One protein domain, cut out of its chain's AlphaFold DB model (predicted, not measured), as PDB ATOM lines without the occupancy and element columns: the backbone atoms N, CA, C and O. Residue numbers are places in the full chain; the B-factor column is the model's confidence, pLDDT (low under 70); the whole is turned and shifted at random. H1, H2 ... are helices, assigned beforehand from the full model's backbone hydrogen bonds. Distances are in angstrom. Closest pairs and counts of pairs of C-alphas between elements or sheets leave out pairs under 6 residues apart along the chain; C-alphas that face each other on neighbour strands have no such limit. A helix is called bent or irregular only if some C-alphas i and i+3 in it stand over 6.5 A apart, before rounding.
ATOM      1  N   TRP A   7     154.337 194.789 178.461       48.56
ATOM      2  CA  TRP A   7     153.087 194.158 178.905       48.56
ATOM      3  C   TRP A   7     153.226 193.065 179.978       48.56
ATOM      4  O   TRP A   7     152.394 193.030 180.884       48.56
ATOM      5  N   VAL A   8     154.255 192.204 179.953       46.78
ATOM      6  CA  VAL A   8     154.481 191.240 181.055       46.78
ATOM      7  C   VAL A   8     154.991 191.970 182.279       46.78
ATOM      8  O   VAL A   8     154.435 191.796 183.356       46.78
ATOM      9  N   ALA A   9     155.943 192.888 182.093       40.78
ATOM     10  CA  ALA A   9     156.349 193.807 183.144       40.78
ATOM     11  C   ALA A   9     155.163 194.633 183.655       40.78
ATOM     12  O   ALA A   9     155.131 194.913 184.827       40.78
ATOM     13  N   THR A  10     154.140 194.939 182.858       45.38
ATOM     14  CA  THR A  10     152.954 195.727 183.220       45.38
ATOM     15  C   THR A  10     151.928 194.879 183.958       45.38
ATOM     16  O   THR A  10     151.399 195.325 184.968       45.38
ATOM     17  N   LEU A  11     151.700 193.633 183.537       44.88
ATOM     18  CA  LEU A  11     150.946 192.646 184.315       44.88
ATOM     19  C   LEU A  11     151.628 192.367 185.664       44.88
ATOM     20  O   LEU A  11     150.940 192.112 186.646       44.88
ATOM     21  N   THR A  12     152.957 192.477 185.725       43.09
ATOM     22  CA  THR A  12     153.774 192.339 186.937       43.09
ATOM     23  C   THR A  12     153.911 193.656 187.734       43.09
ATOM     24  O   THR A  12     153.967 193.624 188.956       43.09
ATOM     25  N   VAL A  13     153.866 194.833 187.105       41.25
ATOM     26  CA  VAL A  13     154.024 196.179 187.703       41.25
ATOM     27  C   VAL A  13     152.693 196.685 188.251       41.25
ATOM     28  O   VAL A  13     152.651 197.228 189.349       41.25
ATOM     29  N   VAL A  14     151.570 196.405 187.586       41.19
ATOM     30  CA  VAL A  14     150.217 196.598 188.150       41.19
ATOM     31  C   VAL A  14     149.998 195.721 189.390       41.19
ATOM     32  O   VAL A  14     149.130 195.986 190.212       41.19
ATOM     33  N   ALA A  15     150.827 194.700 189.544       34.94
ATOM     34  CA  ALA A  15     150.843 193.745 190.629       34.94
ATOM     35  C   ALA A  15     151.845 194.083 191.755       34.94
ATOM     36  O   ALA A  15     151.607 193.718 192.905       34.94
ATOM     37  N   LEU A  16     152.946 194.772 191.431       37.47
ATOM     38  CA  LEU A  16     154.084 195.014 192.329       37.47
ATOM     39  C   LEU A  16     154.393 196.492 192.607       37.47
ATOM     40  O   LEU A  16     155.294 196.754 193.397       37.47
ATOM     41  N   ALA A  17     153.705 197.466 192.001       35.53
ATOM     42  CA  ALA A  17     154.095 198.877 192.120       35.53
ATOM     43  C   ALA A  17     153.112 199.735 192.932       35.53
ATOM     44  O   ALA A  17     152.412 200.537 192.309       35.53
ATOM     45  N   PRO A  18     153.099 199.662 194.287       37.06
ATOM     46  CA  PRO A  18     152.318 200.541 195.172       37.06
ATOM     47  C   PRO A  18     152.364 202.037 194.798       37.06
ATOM     48  O   PRO A  18     151.479 202.800 195.178       37.06
ATOM     49  N   GLY A  19     153.390 202.465 194.052       32.38
ATOM     50  CA  GLY A  19     153.644 203.849 193.656       32.38
ATOM     51  C   GLY A  19     152.954 204.372 192.387       32.38
ATOM     52  O   GLY A  19     153.005 205.577 192.164       32.38
ATOM     53  N   LEU A  20     152.276 203.565 191.560       36.19
ATOM     54  CA  LEU A  20     151.704 204.076 190.291       36.19
ATOM     55  C   LEU A  20     150.416 204.919 190.437       36.19
ATOM     56  O   LEU A  20     149.868 205.382 189.437       36.19
ATOM     57  N   GLY A  21     149.941 205.158 191.664       32.50
ATOM     58  CA  GLY A  21     148.734 205.950 191.947       32.50
ATOM     59  C   GLY A  21     148.906 207.115 192.931       32.50
ATOM     60  O   GLY A  21     147.911 207.750 193.282       32.50
ATOM     61  N   ALA A  22     150.120 207.408 193.403       32.56
ATOM     62  CA  ALA A  22     150.337 208.393 194.463       32.56
ATOM     63  C   ALA A  22     150.534 209.815 193.899       32.56
ATOM     64  O   ALA A  22     151.654 210.241 193.638       32.56
ATOM     65  N   GLN A  23     149.438 210.563 193.713       35.34
ATOM     66  CA  GLN A  23     149.490 212.023 193.495       35.34
ATOM     67  C   GLN A  23     148.819 212.863 194.611       35.34
ATOM     68  O   GLN A  23     148.884 214.086 194.542       35.34
ATOM     69  N   SER A  24     148.231 212.271 195.666       33.38
ATOM     70  CA  SER A  24     147.761 213.008 196.868       33.38
ATOM     71  C   SER A  24     147.419 212.090 198.061       33.38
ATOM     72  O   SER A  24     146.761 211.079 197.887       33.38
ATOM     73  N   MET A  25     147.836 212.410 199.289       38.56
ATOM     74  CA  MET A  25     147.994 211.418 200.375       38.56
ATOM     75  C   MET A  25     146.736 210.819 201.055       38.56
ATOM     76  O   MET A  25     146.868 209.727 201.589       38.56
ATOM     77  N   ASP A  26     145.526 211.392 200.989       46.06
ATOM     78  CA  ASP A  26     144.380 210.839 201.764       46.06
ATOM     79  C   ASP A  26     143.381 209.981 200.955       46.06
ATOM     80  O   ASP A  26     142.945 208.923 201.408       46.06
ATOM     81  N   ASP A  27     143.052 210.370 199.718       50.53
ATOM     82  CA  ASP A  27     142.128 209.605 198.854       50.53
ATOM     83  C   ASP A  27     142.832 208.488 198.057       50.53
ATOM     84  O   ASP A  27     142.180 207.662 197.406       50.53
ATOM     85  N   THR A  28     144.168 208.456 198.060       61.75
ATOM     86  CA  THR A  28     144.943 207.566 197.182       61.75
ATOM     87  C   THR A  28     145.159 206.182 197.746       61.75
ATOM     88  O   THR A  28     145.120 205.246 196.960       61.75
ATOM     89  N   VAL A  29     145.321 205.998 199.058       61.88
ATOM     90  CA  VAL A  29     145.584 204.658 199.617       61.88
ATOM     91  C   VAL A  29     144.373 203.747 199.433       61.88
ATOM     92  O   VAL A  29     144.499 202.640 198.911       61.88
ATOM     93  N   GLN A  30     143.175 204.229 199.777       67.88
ATOM     94  CA  GLN A  30     141.941 203.460 199.589       67.88
ATOM     95  C   GLN A  30     141.632 203.229 198.108       67.88
ATOM     96  O   GLN A  30     141.228 202.128 197.728       67.88
ATOM     97  N   ARG A  31     141.847 204.240 197.255       70.81
ATOM     98  CA  ARG A  31     141.655 204.105 195.806       70.81
ATOM     99  C   ARG A  31     142.665 203.141 195.192       70.81
ATOM    100  O   ARG A  31     142.261 202.296 194.407       70.81
ATOM    101  N   ALA A  32     143.938 203.218 195.570       67.00
ATOM    102  CA  ALA A  32     144.980 202.302 195.124       67.00
ATOM    103  C   ALA A  32     144.638 200.875 195.555       67.00
ATOM    104  O   ALA A  32     144.555 199.995 194.706       67.00
ATOM    105  N   ALA A  33     144.326 200.655 196.834       72.88
ATOM    106  CA  ALA A  33     143.885 199.361 197.346       72.88
ATOM    107  C   ALA A  33     142.663 198.802 196.597       72.88
ATOM    108  O   ALA A  33     142.632 197.620 196.254       72.88
ATOM    109  N   ALA A  34     141.663 199.640 196.313       80.12
ATOM    110  CA  ALA A  34     140.497 199.247 195.526       80.12
ATOM    111  C   ALA A  34     140.880 198.875 194.084       80.12
ATOM    112  O   ALA A  34     140.414 197.856 193.575       80.12
ATOM    113  N   THR A  35     141.768 199.646 193.453       76.25
ATOM    114  CA  THR A  35     142.310 199.360 192.120       76.25
ATOM    115  C   THR A  35     143.064 198.030 192.100       76.25
ATOM    116  O   THR A  35     142.733 197.173 191.283       76.25
ATOM    117  N   TYR A  36     144.000 197.799 193.029       74.81
ATOM    118  CA  TYR A  36     144.701 196.515 193.177       74.81
ATOM    119  C   TYR A  36     143.735 195.363 193.377       74.81
ATOM    120  O   TYR A  36     143.872 194.308 192.764       74.81
ATOM    121  N   SER A  37     142.735 195.566 194.229       83.69
ATOM    122  CA  SER A  37     141.736 194.550 194.490       83.69
ATOM    123  C   SER A  37     140.925 194.199 193.242       83.69
ATOM    124  O   SER A  37     140.632 193.022 193.055       83.69
ATOM    125  N   ALA A  38     140.528 195.177 192.431       85.31
ATOM    126  CA  ALA A  38     139.793 194.929 191.193       85.31
ATOM    127  C   ALA A  38     140.680 194.231 190.149       85.31
ATOM    128  O   ALA A  38     140.228 193.321 189.456       85.31
ATOM    129  N   TRP A  39     141.962 194.599 190.087       82.94
ATOM    130  CA  TRP A  39     142.954 193.908 189.265       82.94
ATOM    131  C   TRP A  39     143.144 192.450 189.679       82.94
ATOM    132  O   TRP A  39     143.088 191.571 188.825       82.94
ATOM    133  N   ALA A  40     143.303 192.172 190.974       84.69
ATOM    134  CA  ALA A  40     143.451 190.811 191.484       84.69
ATOM    135  C   ALA A  40     142.225 189.937 191.168       84.69
ATOM    136  O   ALA A  40     142.377 188.775 190.795       84.69
ATOM    137  N   GLU A  41     141.012 190.495 191.251       89.12
ATOM    138  CA  GLU A  41     139.790 189.797 190.827       89.12
ATOM    139  C   GLU A  41     139.824 189.463 189.335       89.12
ATOM    140  O   GLU A  41     139.623 188.307 188.963       89.12
ATOM    141  N   LYS A  42     140.145 190.441 188.482       88.06
ATOM    142  CA  LYS A  42     140.231 190.238 187.031       88.06
ATOM    143  C   LYS A  42     141.300 189.224 186.634       88.06
ATOM    144  O   LYS A  42     141.024 188.325 185.842       88.06
ATOM    145  N   LEU A  43     142.484 189.301 187.240       86.56
ATOM    146  CA  LEU A  43     143.557 188.322 187.057       86.56
ATOM    147  C   LEU A  43     143.116 186.919 187.491       86.56
ATOM    148  O   LEU A  43     143.351 185.944 186.774       86.56
ATOM    149  N   GLY A  44     142.436 186.806 188.635       88.75
ATOM    150  CA  GLY A  44     141.920 185.534 189.135       88.75
ATOM    151  C   GLY A  44     140.823 184.926 188.259       88.75
ATOM    152  O   GLY A  44     140.764 183.708 188.096       88.75
ATOM    153  N   GLU A  45     139.966 185.753 187.658       92.06
ATOM    154  CA  GLU A  45     138.977 185.311 186.670       92.06
ATOM    155  C   GLU A  45     139.638 184.846 185.373       92.06
ATOM    156  O   GLU A  45     139.322 183.763 184.875       92.06
ATOM    157  N   PHE A  46     140.586 185.625 184.855       90.88
ATOM    158  CA  PHE A  46     141.287 185.334 183.609       90.88
ATOM    159  C   PHE A  46     142.098 184.036 183.688       90.88
ATOM    160  O   PHE A  46     142.061 183.202 182.781       90.88
ATOM    161  N   THR A  47     142.774 183.808 184.812       91.31
ATOM    162  CA  THR A  47     143.601 182.614 185.053       91.31
ATOM    163  C   THR A  47     142.814 181.436 185.631       91.31
ATOM    164  O   THR A  47     143.386 180.394 185.942       91.31
ATOM    165  N   ARG A  48     141.486 181.550 185.765       90.81
ATOM    166  CA  ARG A  48     140.660 180.495 186.362       90.81
ATOM    167  C   ARG A  48     140.806 179.170 185.609       90.81
ATOM    168  O   ARG A  48     140.534 179.093 184.409       90.81
ATOM    169  N   GLY A  49     141.146 178.119 186.355       90.62
ATOM    170  CA  GLY A  49     141.306 176.761 185.829       90.62
ATOM    171  C   GLY A  49     142.594 176.542 185.038       90.62
ATOM    172  O   GLY A  49     142.711 175.514 184.381       90.62
ATOM    173  N   ILE A  50     143.524 177.499 185.078       94.88
ATOM    174  CA  ILE A  50     144.875 177.344 184.549       94.88
ATOM    175  C   ILE A  50     145.787 176.929 185.696       94.88
ATOM    176  O   ILE A  50     145.812 177.576 186.745       94.88
ATOM    177  N   GLU A  51     146.531 175.863 185.459       95.19
ATOM    178  CA  GLU A  51     147.676 175.430 186.249       95.19
ATOM    179  C   GLU A  51     148.861 175.374 185.286       95.19
ATOM    180  O   GLU A  51     148.655 175.146 184.093       95.19
ATOM    181  N   PHE A  52     150.069 175.611 185.787       96.06
ATOM    182  CA  PHE A  52     151.293 175.471 184.999       96.06
ATOM    183  C   PHE A  52     152.180 174.371 185.570       96.06
ATOM    184  O   PHE A  52     152.140 174.078 186.773       96.06
ATOM    185  N   ASP A  53     153.001 173.789 184.709       97.56
ATOM    186  CA  ASP A  53     154.001 172.802 185.089       97.56
ATOM    187  C   ASP A  53     155.443 173.302 184.882       97.56
ATOM    188  O   ASP A  53     155.711 174.500 184.742       97.56
ATOM    189  N   GLU A  54     156.407 172.383 184.982       97.62
ATOM    190  CA  GLU A  54     157.826 172.704 184.824       97.62
ATOM    191  C   GLU A  54     158.148 173.166 183.398       97.62
ATOM    192  O   GLU A  54     158.929 174.102 183.249       97.62
ATOM    193  N   GLU A  55     157.526 172.567 182.376       97.00
ATOM    194  CA  GLU A  55     157.758 172.907 180.968       97.00
ATOM    195  C   GLU A  55     157.266 174.323 180.668       97.00
ATOM    196  O   GLU A  55     157.994 175.105 180.047       97.00
ATOM    197  N   ASP A  56     156.082 174.691 181.163       95.88
ATOM    198  CA  ASP A  56     155.542 176.047 181.034       95.88
ATOM    199  C   ASP A  56     156.485 177.091 181.652       95.88
ATOM    200  O   ASP A  56     156.774 178.134 181.056       95.88
ATOM    201  N   LEU A  57     156.987 176.802 182.855       94.31
ATOM    202  CA  LEU A  57     157.841 177.713 183.604       94.31
ATOM    203  C   LEU A  57     159.216 177.876 182.951       94.31
ATOM    204  O   LEU A  57     159.690 179.003 182.797       94.31
ATOM    205  N   THR A  58     159.849 176.778 182.532       94.62
ATOM    206  CA  THR A  58     161.130 176.844 181.816       94.62
ATOM    207  C   THR A  58     160.966 177.498 180.453       94.62
ATOM    208  O   THR A  58     161.805 178.307 180.071       94.62
ATOM    209  N   THR A  59     159.853 177.243 179.755       93.75
ATOM    210  CA  THR A  59     159.539 177.921 178.491       93.75
ATOM    211  C   THR A  59     159.425 179.425 178.702       93.75
ATOM    212  O   THR A  59     159.973 180.189 177.909       93.75
ATOM    213  N   LEU A  60     158.764 179.870 179.777       90.12
ATOM    214  CA  LEU A  60     158.690 181.291 180.096       90.12
ATOM    215  C   LEU A  60     160.086 181.868 180.324       90.12
ATOM    216  O   LEU A  60     160.408 182.866 179.696       90.12
ATOM    217  N   ILE A  61     160.906 181.240 181.167       89.06
ATOM    218  CA  ILE A  61     162.271 181.698 181.477       89.06
ATOM    219  C   ILE A  61     163.117 181.808 180.203       89.06
ATOM    220  O   ILE A  61     163.727 182.844 179.950       89.06
ATOM    221  N   GLU A  62     163.119 180.771 179.365       91.50
ATOM    222  CA  GLU A  62     163.918 180.723 178.137       91.50
ATOM    223  C   GLU A  62     163.451 181.733 177.085       91.50
ATOM    224  O   GLU A  62     164.259 182.297 176.345       91.50
ATOM    225  N   ARG A  63     162.135 181.948 176.981       87.50
ATOM    226  CA  ARG A  63     161.531 182.777 175.932       87.50
ATOM    227  C   ARG A  63     161.222 184.196 176.381       87.50
ATOM    228  O   ARG A  63     160.812 185.002 175.543       87.50
ATOM    229  N   TYR A  64     161.434 184.519 177.656       82.06
ATOM    230  CA  TYR A  64     161.164 185.839 178.216       82.06
ATOM    231  C   TYR A  64     161.832 186.972 177.422       82.06
ATOM    232  O   TYR A  64     161.118 187.908 177.057       82.06
ATOM    233  N   PRO A  65     163.127 186.885 177.042       81.38
ATOM    234  CA  PRO A  65     163.781 187.965 176.300       81.38
ATOM    235  C   PRO A  65     163.170 188.190 174.912       81.38
ATOM    236  O   PRO A  65     162.971 189.325 174.484       81.38
ATOM    237  N   GLU A  66     162.812 187.111 174.207       82.56
ATOM    238  CA  GLU A  66     162.128 187.220 172.913       82.56
ATOM    239  C   GLU A  66     160.739 187.847 173.074       82.56
ATOM    240  O   GLU A  66     160.350 188.706 172.285       82.56
ATOM    241  N   MET A  67     160.001 187.435 174.103       78.75
ATOM    242  CA  MET A  67     158.653 187.921 174.390       78.75
ATOM    243  C   MET A  67     158.635 189.407 174.794       78.75
ATOM    244  O   MET A  67     157.725 190.137 174.402       78.75
ATOM    245  N   GLN A  68     159.653 189.867 175.525       74.19
ATOM    246  CA  GLN A  68     159.887 191.275 175.880       74.19
ATOM    247  C   GLN A  68     160.292 192.138 174.679       74.19
ATOM    248  O   GLN A  68     160.154 193.356 174.704       74.19
ATOM    249  N   SER A  69     160.796 191.530 173.606       76.19
ATOM    250  CA  SER A  69     161.244 192.259 172.415       76.19
ATOM    251  C   SER A  69     160.143 192.534 171.380       76.19
ATOM    252  O   SER A  69     160.429 193.160 170.361       76.19
ATOM    253  N   LEU A  70     158.909 192.068 171.617       78.50
ATOM    254  CA  LEU A  70     157.790 192.209 170.677       78.50
ATOM    255  C   LEU A  70     157.345 193.677 170.548       78.50
ATOM    256  O   LEU A  70     157.066 194.333 171.547       78.50
ATOM    257  N   ASP A  71     157.205 194.196 169.329       74.44
ATOM    258  CA  ASP A  71     156.754 195.579 169.090       74.44
ATOM    259  C   ASP A  71     155.219 195.683 169.140       74.44
ATOM    260  O   ASP A  71     154.520 195.914 168.148       74.44
ATOM    261  N   LEU A  72     154.665 195.473 170.335       73.12
ATOM    262  CA  LEU A  72     153.232 195.600 170.573       73.12
ATOM    263  C   LEU A  72     152.828 197.082 170.639       73.12
ATOM    264  O   LEU A  72     153.537 197.933 171.182       73.12
ATOM    265  N   LYS A  73     151.635 197.416 170.135       69.50
ATOM    266  CA  LYS A  73     151.101 198.793 170.138       69.50
ATOM    267  C   LYS A  73     150.547 199.222 171.507       69.50
ATOM    268  O   LYS A  73     149.463 199.788 171.608       69.50
ATOM    269  N   GLU A  74     151.317 198.991 172.564       60.72
ATOM    270  CA  GLU A  74     150.904 199.129 173.971       60.72
ATOM    271  C   GLU A  74     150.690 200.571 174.420       60.72
ATOM    272  O   GLU A  74     149.950 200.826 175.365       60.72
ATOM    273  N   ALA A  75     151.318 201.536 173.741       51.91
ATOM    274  CA  ALA A  75     151.227 202.955 174.092       51.91
ATOM    275  C   ALA A  75     149.792 203.521 174.001       51.91
ATOM    276  O   ALA A  75     149.543 204.636 174.456       51.91
ATOM    277  N   GLU A  76     148.859 202.771 173.409       57.31
ATOM    278  CA  GLU A  76     147.441 203.120 173.310       57.31
ATOM    279  C   GLU A  76     146.585 202.485 174.426       57.31
ATOM    280  O   GLU A  76     145.388 202.764 174.518       57.31
ATOM    281  N   TRP A  77     147.167 201.629 175.276       65.38
ATOM    282  CA  TRP A  77     146.425 200.800 176.226       65.38
ATOM    283  C   TRP A  77     146.431 201.412 177.628       65.38
ATOM    284  O   TRP A  77     147.464 201.812 178.165       65.38
ATOM    285  N   SER A  78     145.260 201.453 178.266       64.62
ATOM    286  CA  SER A  78     145.147 201.870 179.667       64.62
ATOM    287  C   SER A  78     145.349 200.660 180.565       64.62
ATOM    288  O   SER A  78     144.406 199.949 180.910       64.62
ATOM    289  N   VAL A  79     146.603 200.408 180.913       61.72
ATOM    290  CA  VAL A  79     147.017 199.242 181.703       61.72
ATOM    291  C   VAL A  79     146.867 199.431 183.211       61.72
ATOM    292  O   VAL A  79     146.987 198.477 183.963       61.72
ATOM    293  N   THR A  80     146.566 200.645 183.668       65.81
ATOM    294  CA  THR A  80     146.330 200.959 185.085       65.81
ATOM    295  C   THR A  80     144.850 200.889 185.469       65.81
ATOM    296  O   THR A  80     144.527 200.822 186.654       65.81
ATOM    297  N   ASP A  81     143.940 200.856 184.489       75.25
ATOM    298  CA  ASP A  81     142.493 200.804 184.710       75.25
ATOM    299  C   ASP A  81     141.971 199.352 184.673       75.25
ATOM    300  O   ASP A  81     141.918 198.750 183.594       75.25
ATOM    301  N   PRO A  82     141.526 198.776 185.808       76.12
ATOM    302  CA  PRO A  82     141.013 197.407 185.848       76.12
ATOM    303  C   PRO A  82     139.744 197.224 185.005       76.12
ATOM    304  O   PRO A  82     139.463 196.114 184.555       76.12
ATOM    305  N   ALA A  83     138.983 198.291 184.728       82.81
ATOM    306  CA  ALA A  83     137.818 198.214 183.846       82.81
ATOM    307  C   ALA A  83     138.206 197.919 182.387       82.81
ATOM    308  O   ALA A  83     137.388 197.413 181.619       82.81
ATOM    309  N   ARG A  84     139.457 198.205 182.008       81.00
ATOM    310  CA  ARG A  84     140.014 197.939 180.677       81.00
ATOM    311  C   ARG A  84     140.716 196.592 180.571       81.00
ATOM    312  O   ARG A  84     141.141 196.244 179.476       81.00
ATOM    313  N   PHE A  85     140.786 195.809 181.650       82.69
ATOM    314  CA  PHE A  85     141.464 194.510 181.673       82.69
ATOM    315  C   PHE A  85     141.095 193.623 180.473       82.69
ATOM    316  O   PHE A  85     141.958 193.211 179.699       82.69
ATOM    317  N   ASP A  86     139.794 193.380 180.287       84.19
ATOM    318  CA  ASP A  86     139.285 192.470 179.254       84.19
ATOM    319  C   ASP A  86     139.489 193.023 177.832       84.19
ATOM    320  O   ASP A  86     139.621 192.256 176.877       84.19
ATOM    321  N   ASP A  87     139.487 194.353 177.673       85.44
ATOM    322  CA  ASP A  87     139.832 195.016 176.409       85.44
ATOM    323  C   ASP A  87     141.326 194.828 176.106       85.44
ATOM    324  O   ASP A  87     141.669 194.417 174.999       85.44
ATOM    325  N   ASN A  88     142.198 195.061 177.093       80.62
ATOM    326  CA  ASN A  88     143.651 194.960 176.953       80.62
ATOM    327  C   ASN A  88     144.077 193.524 176.600       80.62
ATOM    328  O   ASN A  88     144.840 193.325 175.658       80.62
ATOM    329  N   MET A  89     143.535 192.504 177.281       83.75
ATOM    330  CA  MET A  89     143.839 191.100 176.955       83.75
ATOM    331  C   MET A  89     143.390 190.734 175.535       83.75
ATOM    332  O   MET A  89     144.114 190.061 174.800       83.75
ATOM    333  N   ARG A  90     142.218 191.219 175.097       86.31
ATOM    334  CA  ARG A  90     141.755 191.027 173.713       86.31
ATOM    335  C   ARG A  90     142.638 191.736 172.693       86.31
ATOM    336  O   ARG A  90     142.796 191.214 171.594       86.31
ATOM    337  N   GLN A  91     143.186 192.900 173.031       84.00
ATOM    338  CA  GLN A  91     144.108 193.625 172.159       84.00
ATOM    339  C   GLN A  91     145.419 192.856 171.989       84.00
ATOM    340  O   GLN A  91     145.794 192.610 170.848       84.00
ATOM    341  N   VAL A  92     146.021 192.336 173.068       83.19
ATOM    342  CA  VAL A  92     147.199 191.444 172.985       83.19
ATOM    343  C   VAL A  92     146.925 190.247 172.066       83.19
ATOM    344  O   VAL A  92     147.700 189.958 171.158       83.19
ATOM    345  N   LEU A  93     145.778 189.583 172.231       87.38
ATOM    346  CA  LEU A  93     145.386 188.443 171.388       87.38
ATOM    347  C   LEU A  93     145.048 188.825 169.939       87.38
ATOM    348  O   LEU A  93     144.969 187.949 169.072       87.38
ATOM    349  N   ALA A  94     144.826 190.107 169.655       89.06
ATOM    350  CA  ALA A  94     144.632 190.622 168.307       89.06
ATOM    351  C   ALA A  94     145.954 191.029 167.638       89.06
ATOM    352  O   ALA A  94     145.986 191.100 166.406       89.06
ATOM    353  N   GLU A  95     147.032 191.241 168.403       87.06
ATOM    354  CA  GLU A  95     148.325 191.659 167.865       87.06
ATOM    355  C   GLU A  95     148.947 190.561 166.981       87.06
ATOM    356  O   GLU A  95     149.239 189.454 167.456       87.06
ATOM    357  N   PRO A  96     149.180 190.826 165.680       90.12
ATOM    358  CA  PRO A  96     149.733 189.828 164.768       90.12
ATOM    359  C   PRO A  96     151.115 189.332 165.189       90.12
ATOM    360  O   PRO A  96     151.434 188.162 164.975       90.12
ATOM    361  N   GLU A  97     151.927 190.207 165.781       88.75
ATOM    362  CA  GLU A  97     153.288 189.891 166.203       88.75
ATOM    363  C   GLU A  97     153.298 188.878 167.348       88.75
ATOM    364  O   GLU A  97     153.923 187.824 167.215       88.75
ATOM    365  N   TYR A  98     152.503 189.123 168.395       88.00
ATOM    366  CA  TYR A  98     152.314 188.185 169.503       88.00
ATOM    367  C   TYR A  98     151.831 186.817 169.011       88.00
ATOM    368  O   TYR A  98     152.427 185.782 169.311       88.00
ATOM    369  N   ARG A  99     150.781 186.797 168.183       90.06
ATOM    370  CA  ARG A  99     150.209 185.545 167.665       90.06
ATOM    371  C   ARG A  99     151.198 184.759 166.812       90.06
ATOM    372  O   ARG A  99     151.258 183.533 166.913       90.06
ATOM    373  N   THR A 100     151.946 185.454 165.954       91.56
ATOM    374  CA  THR A 100     152.955 184.841 165.081       91.56
ATOM    375  C   THR A 100     154.096 184.270 165.911       91.56
ATOM    376  O   THR A 100     154.527 183.144 165.662       91.56
ATOM    377  N   TRP A 101     154.549 185.015 166.920       91.81
ATOM    378  CA  TRP A 101     155.568 184.581 167.869       91.81
ATOM    379  C   TRP A 101     155.135 183.358 168.698       91.81
ATOM    380  O   TRP A 101     155.898 182.400 168.828       91.81
ATOM    381  N   ALA A 102     153.903 183.333 169.207       90.50
ATOM    382  CA  ALA A 102     153.395 182.186 169.957       90.50
ATOM    383  C   ALA A 102     153.290 180.953 169.042       90.50
ATOM    384  O   ALA A 102     153.840 179.895 169.343       90.50
ATOM    385  N   SER A 103     152.714 181.127 167.846       92.50
ATOM    386  CA  SER A 103     152.522 180.032 166.885       92.50
ATOM    387  C   SER A 103     153.844 179.426 166.400       92.50
ATOM    388  O   SER A 103     153.964 178.206 166.319       92.50
ATOM    389  N   ARG A 104     154.864 180.249 166.093       93.62
ATOM    390  CA  ARG A 104     156.198 179.750 165.688       93.62
ATOM    391  C   ARG A 104     156.909 178.992 166.813       93.62
ATOM    392  O   ARG A 104     157.783 178.180 166.527       93.62
ATOM    393  N   SER A 105     156.531 179.269 168.060       89.00
ATOM    394  CA  SER A 105     157.070 178.628 169.261       89.00
ATOM    395  C   SER A 105     156.283 177.373 169.654       89.00
ATOM    396  O   SER A 105     156.596 176.755 170.662       89.00
ATOM    397  N   GLY A 106     155.276 176.979 168.863       93.56
ATOM    398  CA  GLY A 106     154.427 175.821 169.152       93.56
ATOM    399  C   GLY A 106     153.391 176.065 170.251       93.56
ATOM    400  O   GLY A 106     152.794 175.108 170.732       93.56
ATOM    401  N   LEU A 107     153.165 177.323 170.635       93.25
ATOM    402  CA  LEU A 107     152.270 177.717 171.719       93.25
ATOM    403  C   LEU A 107     150.913 178.161 171.161       93.25
ATOM    404  O   LEU A 107     150.844 178.882 170.162       93.25
ATOM    405  N   ASP A 108     149.827 177.779 171.838       95.44
ATOM    406  CA  ASP A 108     148.523 178.400 171.603       95.44
ATOM    407  C   ASP A 108     148.520 179.812 172.223       95.44
ATOM    408  O   ASP A 108     148.766 179.931 173.424       95.44
ATOM    409  N   PRO A 109     148.262 180.889 171.453       91.19
ATOM    410  CA  PRO A 109     148.392 182.254 171.962       91.19
ATOM    411  C   PRO A 109     147.478 182.570 173.153       91.19
ATOM    412  O   PRO A 109     147.873 183.304 174.052       91.19
ATOM    413  N   GLU A 110     146.252 182.042 173.179       92.56
ATOM    414  CA  GLU A 110     145.308 182.340 174.258       92.56
ATOM    415  C   GLU A 110     145.659 181.563 175.525       92.56
ATOM    416  O   GLU A 110     145.737 182.145 176.610       92.56
ATOM    417  N   VAL A 111     145.923 180.261 175.391       94.12
ATOM    418  CA  VAL A 111     146.351 179.418 176.514       94.12
ATOM    419  C   VAL A 111     147.665 179.934 177.088       94.12
ATOM    420  O   VAL A 111     147.785 180.061 178.307       94.12
ATOM    421  N   TRP A 112     148.624 180.305 176.238       92.50
ATOM    422  CA  TRP A 112     149.912 180.826 176.680       92.50
ATOM    423  C   TRP A 112     149.772 182.148 177.435       92.50
ATOM    424  O   TRP A 112     150.316 182.273 178.530       92.50
ATOM    425  N   LEU A 113     148.982 183.110 176.938       89.50
ATOM    426  CA  LEU A 113     148.746 184.375 177.647       89.50
ATOM    427  C   LEU A 113     148.197 184.144 179.061       89.50
ATOM    428  O   LEU A 113     148.647 184.762 180.031       89.50
ATOM    429  N   ARG A 114     147.235 183.224 179.193       91.94
ATOM    430  CA  ARG A 114     146.647 182.869 180.490       91.94
ATOM    431  C   ARG A 114     147.651 182.146 181.392       91.94
ATOM    432  O   ARG A 114     147.683 182.428 182.588       91.94
ATOM    433  N   THR A 115     148.488 181.281 180.825       93.25
ATOM    434  CA  THR A 115     149.545 180.538 181.535       93.25
ATOM    435  C   THR A 115     150.617 181.474 182.076       93.25
ATOM    436  O   THR A 115     150.888 181.458 183.273       93.25
ATOM    437  N   VAL A 116     151.136 182.391 181.256       89.56
ATOM    438  CA  VAL A 116     152.091 183.420 181.703       89.56
ATOM    439  C   VAL A 116     151.479 184.294 182.795       89.56
ATOM    440  O   VAL A 116     152.114 184.550 183.813       89.56
ATOM    441  N   THR A 117     150.212 184.695 182.645       87.94
ATOM    442  CA  THR A 117     149.516 185.480 183.677       87.94
ATOM    443  C   THR A 117     149.372 184.700 184.991       87.94
ATOM    444  O   THR A 117     149.504 185.278 186.076       87.94
ATOM    445  N   ARG A 118     149.140 183.380 184.920       92.81
ATOM    446  CA  ARG A 118     149.096 182.499 186.094       92.81
ATOM    447  C   ARG A 118     150.468 182.391 186.757       92.81
ATOM    448  O   ARG A 118     150.537 182.581 187.971       92.81
ATOM    449  N   ILE A 119     151.531 182.159 185.985       91.25
ATOM    450  CA  ILE A 119     152.909 182.106 186.494       91.25
ATOM    451  C   ILE A 119     153.256 183.417 187.204       91.25
ATOM    452  O   ILE A 119     153.672 183.381 188.358       91.25
ATOM    453  N   SER A 120     152.991 184.569 186.581       85.19
ATOM    454  CA  SER A 120     153.223 185.886 187.189       85.19
ATOM    455  C   SER A 120     152.442 186.074 188.491       85.19
ATOM    456  O   SER A 120     152.996 186.557 189.475       85.19
ATOM    457  N   SER A 121     151.176 185.647 188.540       86.44
ATOM    458  CA  SER A 121     150.349 185.746 189.753       86.44
ATOM    459  C   SER A 121     150.906 184.894 190.897       86.44
ATOM    460  O   SER A 121     150.962 185.336 192.044       86.44
ATOM    461  N   VAL A 122     151.339 183.669 190.594       90.69
ATOM    462  CA  VAL A 122     151.952 182.771 191.579       90.69
ATOM    463  C   VAL A 122     153.327 183.287 192.017       90.69
ATOM    464  O   VAL A 122     153.633 183.252 193.209       90.69
ATOM    465  N   TYR A 123     154.111 183.846 191.094       87.06
ATOM    466  CA  TYR A 123     155.379 184.510 191.385       87.06
ATOM    467  C   TYR A 123     155.203 185.691 192.348       87.06
ATOM    468  O   TYR A 123     155.944 185.785 193.322       87.06
ATOM    469  N   MET A 124     154.193 186.547 192.155       79.56
ATOM    470  CA  MET A 124     153.902 187.645 193.089       79.56
ATOM    471  C   MET A 124     153.594 187.141 194.499       79.56
ATOM    472  O   MET A 124     154.092 187.695 195.476       79.56
ATOM    473  N   ILE A 125     152.773 186.089 194.608       85.88
ATOM    474  CA  ILE A 125     152.429 185.481 195.898       85.88
ATOM    475  C   ILE A 125     153.703 184.972 196.577       85.88
ATOM    476  O   ILE A 125     153.955 185.319 197.729       85.88
ATOM    477  N   ALA A 126     154.534 184.216 195.855       86.94
ATOM    478  CA  ALA A 126     155.796 183.698 196.373       86.94
ATOM    479  C   ALA A 126     156.770 184.823 196.762       86.94
ATOM    480  O   ALA A 126     157.384 184.766 197.824       86.94
ATOM    481  N   SER A 127     156.881 185.870 195.942       82.25
ATOM    482  CA  SER A 127     157.747 187.026 196.186       82.25
ATOM    483  C   SER A 127     157.388 187.737 197.488       82.25
ATOM    484  O   SER A 127     158.250 188.010 198.322       82.25
ATOM    485  N   ILE A 128     156.094 187.953 197.708       79.56
ATOM    486  CA  ILE A 128     155.571 188.620 198.898       79.56
ATOM    487  C   ILE A 128     155.663 187.727 200.141       79.56
ATOM    488  O   ILE A 128     155.992 188.204 201.227       79.56
ATOM    489  N   GLU A 129     155.408 186.424 200.004       84.19
ATOM    490  CA  GLU A 129     155.628 185.459 201.085       84.19
ATOM    491  C   GLU A 129     157.111 185.432 201.508       84.19
ATOM    492  O   GLU A 129     157.402 185.407 202.707       84.19
ATOM    493  N   ARG A 130     158.045 185.506 200.548       83.38
ATOM    494  CA  ARG A 130     159.498 185.512 200.796       83.38
ATOM    495  C   ARG A 130     160.013 186.836 201.361       83.38
ATOM    496  O   ARG A 130     160.908 186.808 202.200       83.38
ATOM    497  N   SER A 131     159.470 187.978 200.939       77.19
ATOM    498  CA  SER A 131     159.911 189.301 201.408       77.19
ATOM    499  C   SER A 131     159.314 189.702 202.759       77.19
ATOM    500  O   SER A 131     159.872 190.567 203.437       77.19
ATOM    501  N   PRO A 183     143.632 183.128 192.867       90.56
ATOM    502  CA  PRO A 183     143.578 181.706 193.157       90.56
ATOM    503  C   PRO A 183     144.886 181.272 193.834       90.56
ATOM    504  O   PRO A 183     145.963 181.590 193.316       90.56
ATOM    505  N   PRO A 184     144.834 180.546 194.963       92.88
ATOM    506  CA  PRO A 184     146.047 180.128 195.651       92.88
ATOM    507  C   PRO A 184     146.892 179.224 194.738       92.88
ATOM    508  O   PRO A 184     146.324 178.470 193.942       92.88
ATOM    509  N   PRO A 185     148.231 179.274 194.832       94.56
ATOM    510  CA  PRO A 185     149.092 178.335 194.127       94.56
ATOM    511  C   PRO A 185     148.813 176.895 194.578       94.56
ATOM    512  O   PRO A 185     148.653 176.646 195.781       94.56
ATOM    513  N   THR A 186     148.777 175.946 193.641       96.38
ATOM    514  CA  THR A 186     148.722 174.514 193.964       96.38
ATOM    515  C   THR A 186     150.028 174.062 194.621       96.38
ATOM    516  O   THR A 186     151.045 174.752 194.575       96.38
ATOM    517  N   ALA A 187     150.037 172.874 195.233       96.50
ATOM    518  CA  ALA A 187     151.270 172.323 195.802       96.50
ATOM    519  C   ALA A 187     152.373 172.127 194.742       96.50
ATOM    520  O   ALA A 187     153.547 172.321 195.050       96.50
ATOM    521  N   GLY A 188     151.996 171.778 193.504       97.12
ATOM    522  CA  GLY A 188     152.928 171.654 192.383       97.12
ATOM    523  C   GLY A 188     153.517 173.004 191.985       97.12
ATOM    524  O   GLY A 188     154.734 173.158 191.974       97.12
ATOM    525  N   GLU A 189     152.664 174.007 191.767       97.56
ATOM    526  CA  GLU A 189     153.094 175.369 191.423       97.56
ATOM    527  C   GLU A 189     153.981 175.987 192.521       97.56
ATOM    528  O   GLU A 189     154.981 176.634 192.211       97.56
ATOM    529  N   ARG A 190     153.678 175.746 193.809       96.44
ATOM    530  CA  ARG A 190     154.546 176.169 194.928       96.44
ATOM    531  C   ARG A 190     155.918 175.506 194.865       96.44
ATOM    532  O   ARG A 190     156.920 176.202 194.961       96.44
ATOM    533  N   ALA A 191     155.969 174.189 194.666       97.12
ATOM    534  CA  ALA A 191     157.235 173.465 194.577       97.12
ATOM    535  C   ALA A 191     158.087 173.920 193.378       97.12
ATOM    536  O   ALA A 191     159.316 173.944 193.465       97.12
ATOM    537  N   LEU A 192     157.442 174.301 192.270       97.69
ATOM    538  CA  LEU A 192     158.116 174.902 191.122       97.69
ATOM    539  C   LEU A 192     158.669 176.287 191.459       97.69
ATOM    540  O   LEU A 192     159.838 176.541 191.180       97.69
ATOM    541  N   MET A 193     157.890 177.148 192.122       94.38
ATOM    542  CA  MET A 193     158.398 178.437 192.600       94.38
ATOM    543  C   MET A 193     159.576 178.259 193.557       94.38
ATOM    544  O   MET A 193     160.592 178.914 193.380       94.38
ATOM    545  N   ASP A 194     159.522 177.328 194.507       95.00
ATOM    546  CA  ASP A 194     160.643 177.087 195.423       95.00
ATOM    547  C   ASP A 194     161.952 176.748 194.688       95.00
ATOM    548  O   ASP A 194     163.031 177.127 195.147       95.00
ATOM    549  N   ARG A 195     161.865 176.070 193.535       96.62
ATOM    550  CA  ARG A 195     163.024 175.649 192.734       96.62
ATOM    551  C   ARG A 195     163.499 176.700 191.727       96.62
ATOM    552  O   ARG A 195     164.703 176.831 191.525       96.62
ATOM    553  N   TYR A 196     162.576 177.400 191.072       94.94
ATOM    554  CA  TYR A 196     162.869 178.262 189.919       94.94
ATOM    555  C   TYR A 196     162.712 179.757 190.200       94.94
ATOM    556  O   TYR A 196     163.004 180.542 189.303       94.94
ATOM    557  N   TYR A 197     162.295 180.162 191.408       88.88
ATOM    558  CA  TYR A 197     162.063 181.572 191.749       88.88
ATOM    559  C   TYR A 197     163.221 182.474 191.317       88.88
ATOM    560  O   TYR A 197     162.989 183.417 190.575       88.88
ATOM    561  N   ASP A 198     164.460 182.143 191.693       87.69
ATOM    562  CA  ASP A 198     165.619 182.996 191.398       87.69
ATOM    563  C   ASP A 198     165.892 183.100 189.887       87.69
ATOM    564  O   ASP A 198     166.215 184.173 189.385       87.69
ATOM    565  N   GLN A 199     165.710 182.008 189.135       89.94
ATOM    566  CA  GLN A 199     165.867 182.012 187.674       89.94
ATOM    567  C   GLN A 199     164.772 182.834 186.994       89.94
ATOM    568  O   GLN A 199     165.053 183.579 186.059       89.94
ATOM    569  N   LEU A 200     163.534 182.720 187.478       84.69
ATOM    570  CA  LEU A 200     162.425 183.528 186.993       84.69
ATOM    571  C   LEU A 200     162.639 185.010 187.329       84.69
ATOM    572  O   LEU A 200     162.442 185.849 186.460       84.69
ATOM    573  N   THR A 201     163.097 185.337 188.540       82.19
ATOM    574  CA  THR A 201     163.448 186.711 188.931       82.19
ATOM    575  C   THR A 201     164.534 187.285 188.031       82.19
ATOM    576  O   THR A 201     164.388 188.416 187.585       82.19
ATOM    577  N   LEU A 202     165.589 186.520 187.728       81.44
ATOM    578  CA  LEU A 202     166.649 186.952 186.814       81.44
ATOM    579  C   LEU A 202     166.109 187.185 185.400       81.44
ATOM    580  O   LEU A 202     166.301 188.260 184.846       81.44
ATOM    581  N   ALA A 203     165.353 186.230 184.852       78.00
ATOM    582  CA  ALA A 203     164.760 186.370 183.525       78.00
ATOM    583  C   ALA A 203     163.818 187.582 183.435       78.00
ATOM    584  O   ALA A 203     163.812 188.282 182.429       78.00
ATOM    585  N   MET A 204     163.045 187.848 184.492       71.19
ATOM    586  CA  MET A 204     162.136 188.993 184.577       71.19
ATOM    587  C   MET A 204     162.825 190.317 184.944       71.19
ATOM    588  O   MET A 204     162.195 191.367 184.822       71.19
ATOM    589  N   GLY A 205     164.067 190.263 185.431       58.50
ATOM    590  CA  GLY A 205     164.789 191.374 186.051       58.50
ATOM    591  C   GLY A 205     166.033 191.850 185.298       58.50
ATOM    592  O   GLY A 205     166.561 192.900 185.655       58.50
TER     593      GLY A 205
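This is residues 7 to 131 and 183 to 205 of the 227 residues of an uncharacterized protein of Holophagae bacterium (UniProt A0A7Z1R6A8). One long helix, H6, runs through the middle of a crossed cluster of helices: H1 runs beside it, H3 crosses it on another side, and H5 meets its first residues in a corner. The bent helix H7 crosses H6 with its arm H7a and turns to run beside H3 with H7b, while H2 and H4 meet beside the cluster and residues 23 to 28 stick out. The printed part has 148 residues with seven named helices, H1 to H7 in order, and no named strand; the class is all helix. It is compact, with a radius of gyration of the C-alphas of 15.4 A and spans of 48 by 35 by 27 A.

H1, residues 7 to 16, touches H6, residues 109 to 131, the hub, at a shallow tilt of 31 degrees, the same way; the C-alphas of Thr 12 and Ser 120 are closest, 6.5 A apart. H2, residues 28 to 46, touches H1 with residues 36 to 40 alone, closest at the C-alphas of Ala 15 and Tyr 36, 7.2 A. H3, residues 54 to 68, only just touches H6, with 3 pairs of C-alphas within 8 A, about perpendicular at 80 degrees; the closest are those of Leu 60 and Val 116, 7.1 A. H4, residues 82 to 94, touches H2 at a steep tilt of 41 degrees, with the C-alphas of Trp 39 and Pro 82 closest, 5.3 A. H5, residues 96 to 104, touches H6 about perpendicular at 89 degrees, closest at the C-alphas of Ala 102 and Pro 109, 5.4 A. H7, residues 187 to 205, was assigned as one helix by its hydrogen bonds but is bent, with C-alphas 195 and 198 7.9 A apart; its arms H7a, residues 187 to 195, and H7b, residues 198 to 205, stand at 78 degrees. H7a touches H6, closest at the C-alphas of Tyr 123 and Met 193, 6.9 A. H7b touches H3 at a shallow tilt of 21 degrees, the same way, closest at the C-alphas of Ile 61 and Ala 203, 5.7 A. Every O i to N i+4 pair is within hydrogen-bond range in H2, H5, H6, H7a and H7b, against 5 of 6 in H1, 9 of 11 in H3 and 7 of 9 in H4.

H1 begins at C-alpha 7, (153.087, 194.158, 178.905). From first to last C-alpha H2 measures 26.3 A, H3 20.7 A, H4 19.2 A and H6 32.4 A. H3 and H4 are irregular: C-alphas 62 and 65, and C-alphas 83 and 86, are each 7.5 A apart. H6 ends at C-alpha 131, (159.911, 189.301, 201.408), and H7b at C-alpha 205, (164.789, 191.374, 186.051).

The two C-alphas farthest apart, those of Asp 26 and Arg 104, are 49.1 A apart. Residues 132 to 182 are not printed, and C-alphas 131 and 183 are 19.8 A apart across the cut. The links H1 to H2 and H3 to H4 are long. The mean pLDDT of the printed part is 78.6; residues 7 to 30, 32, 73 to 80 and 205 are under 70.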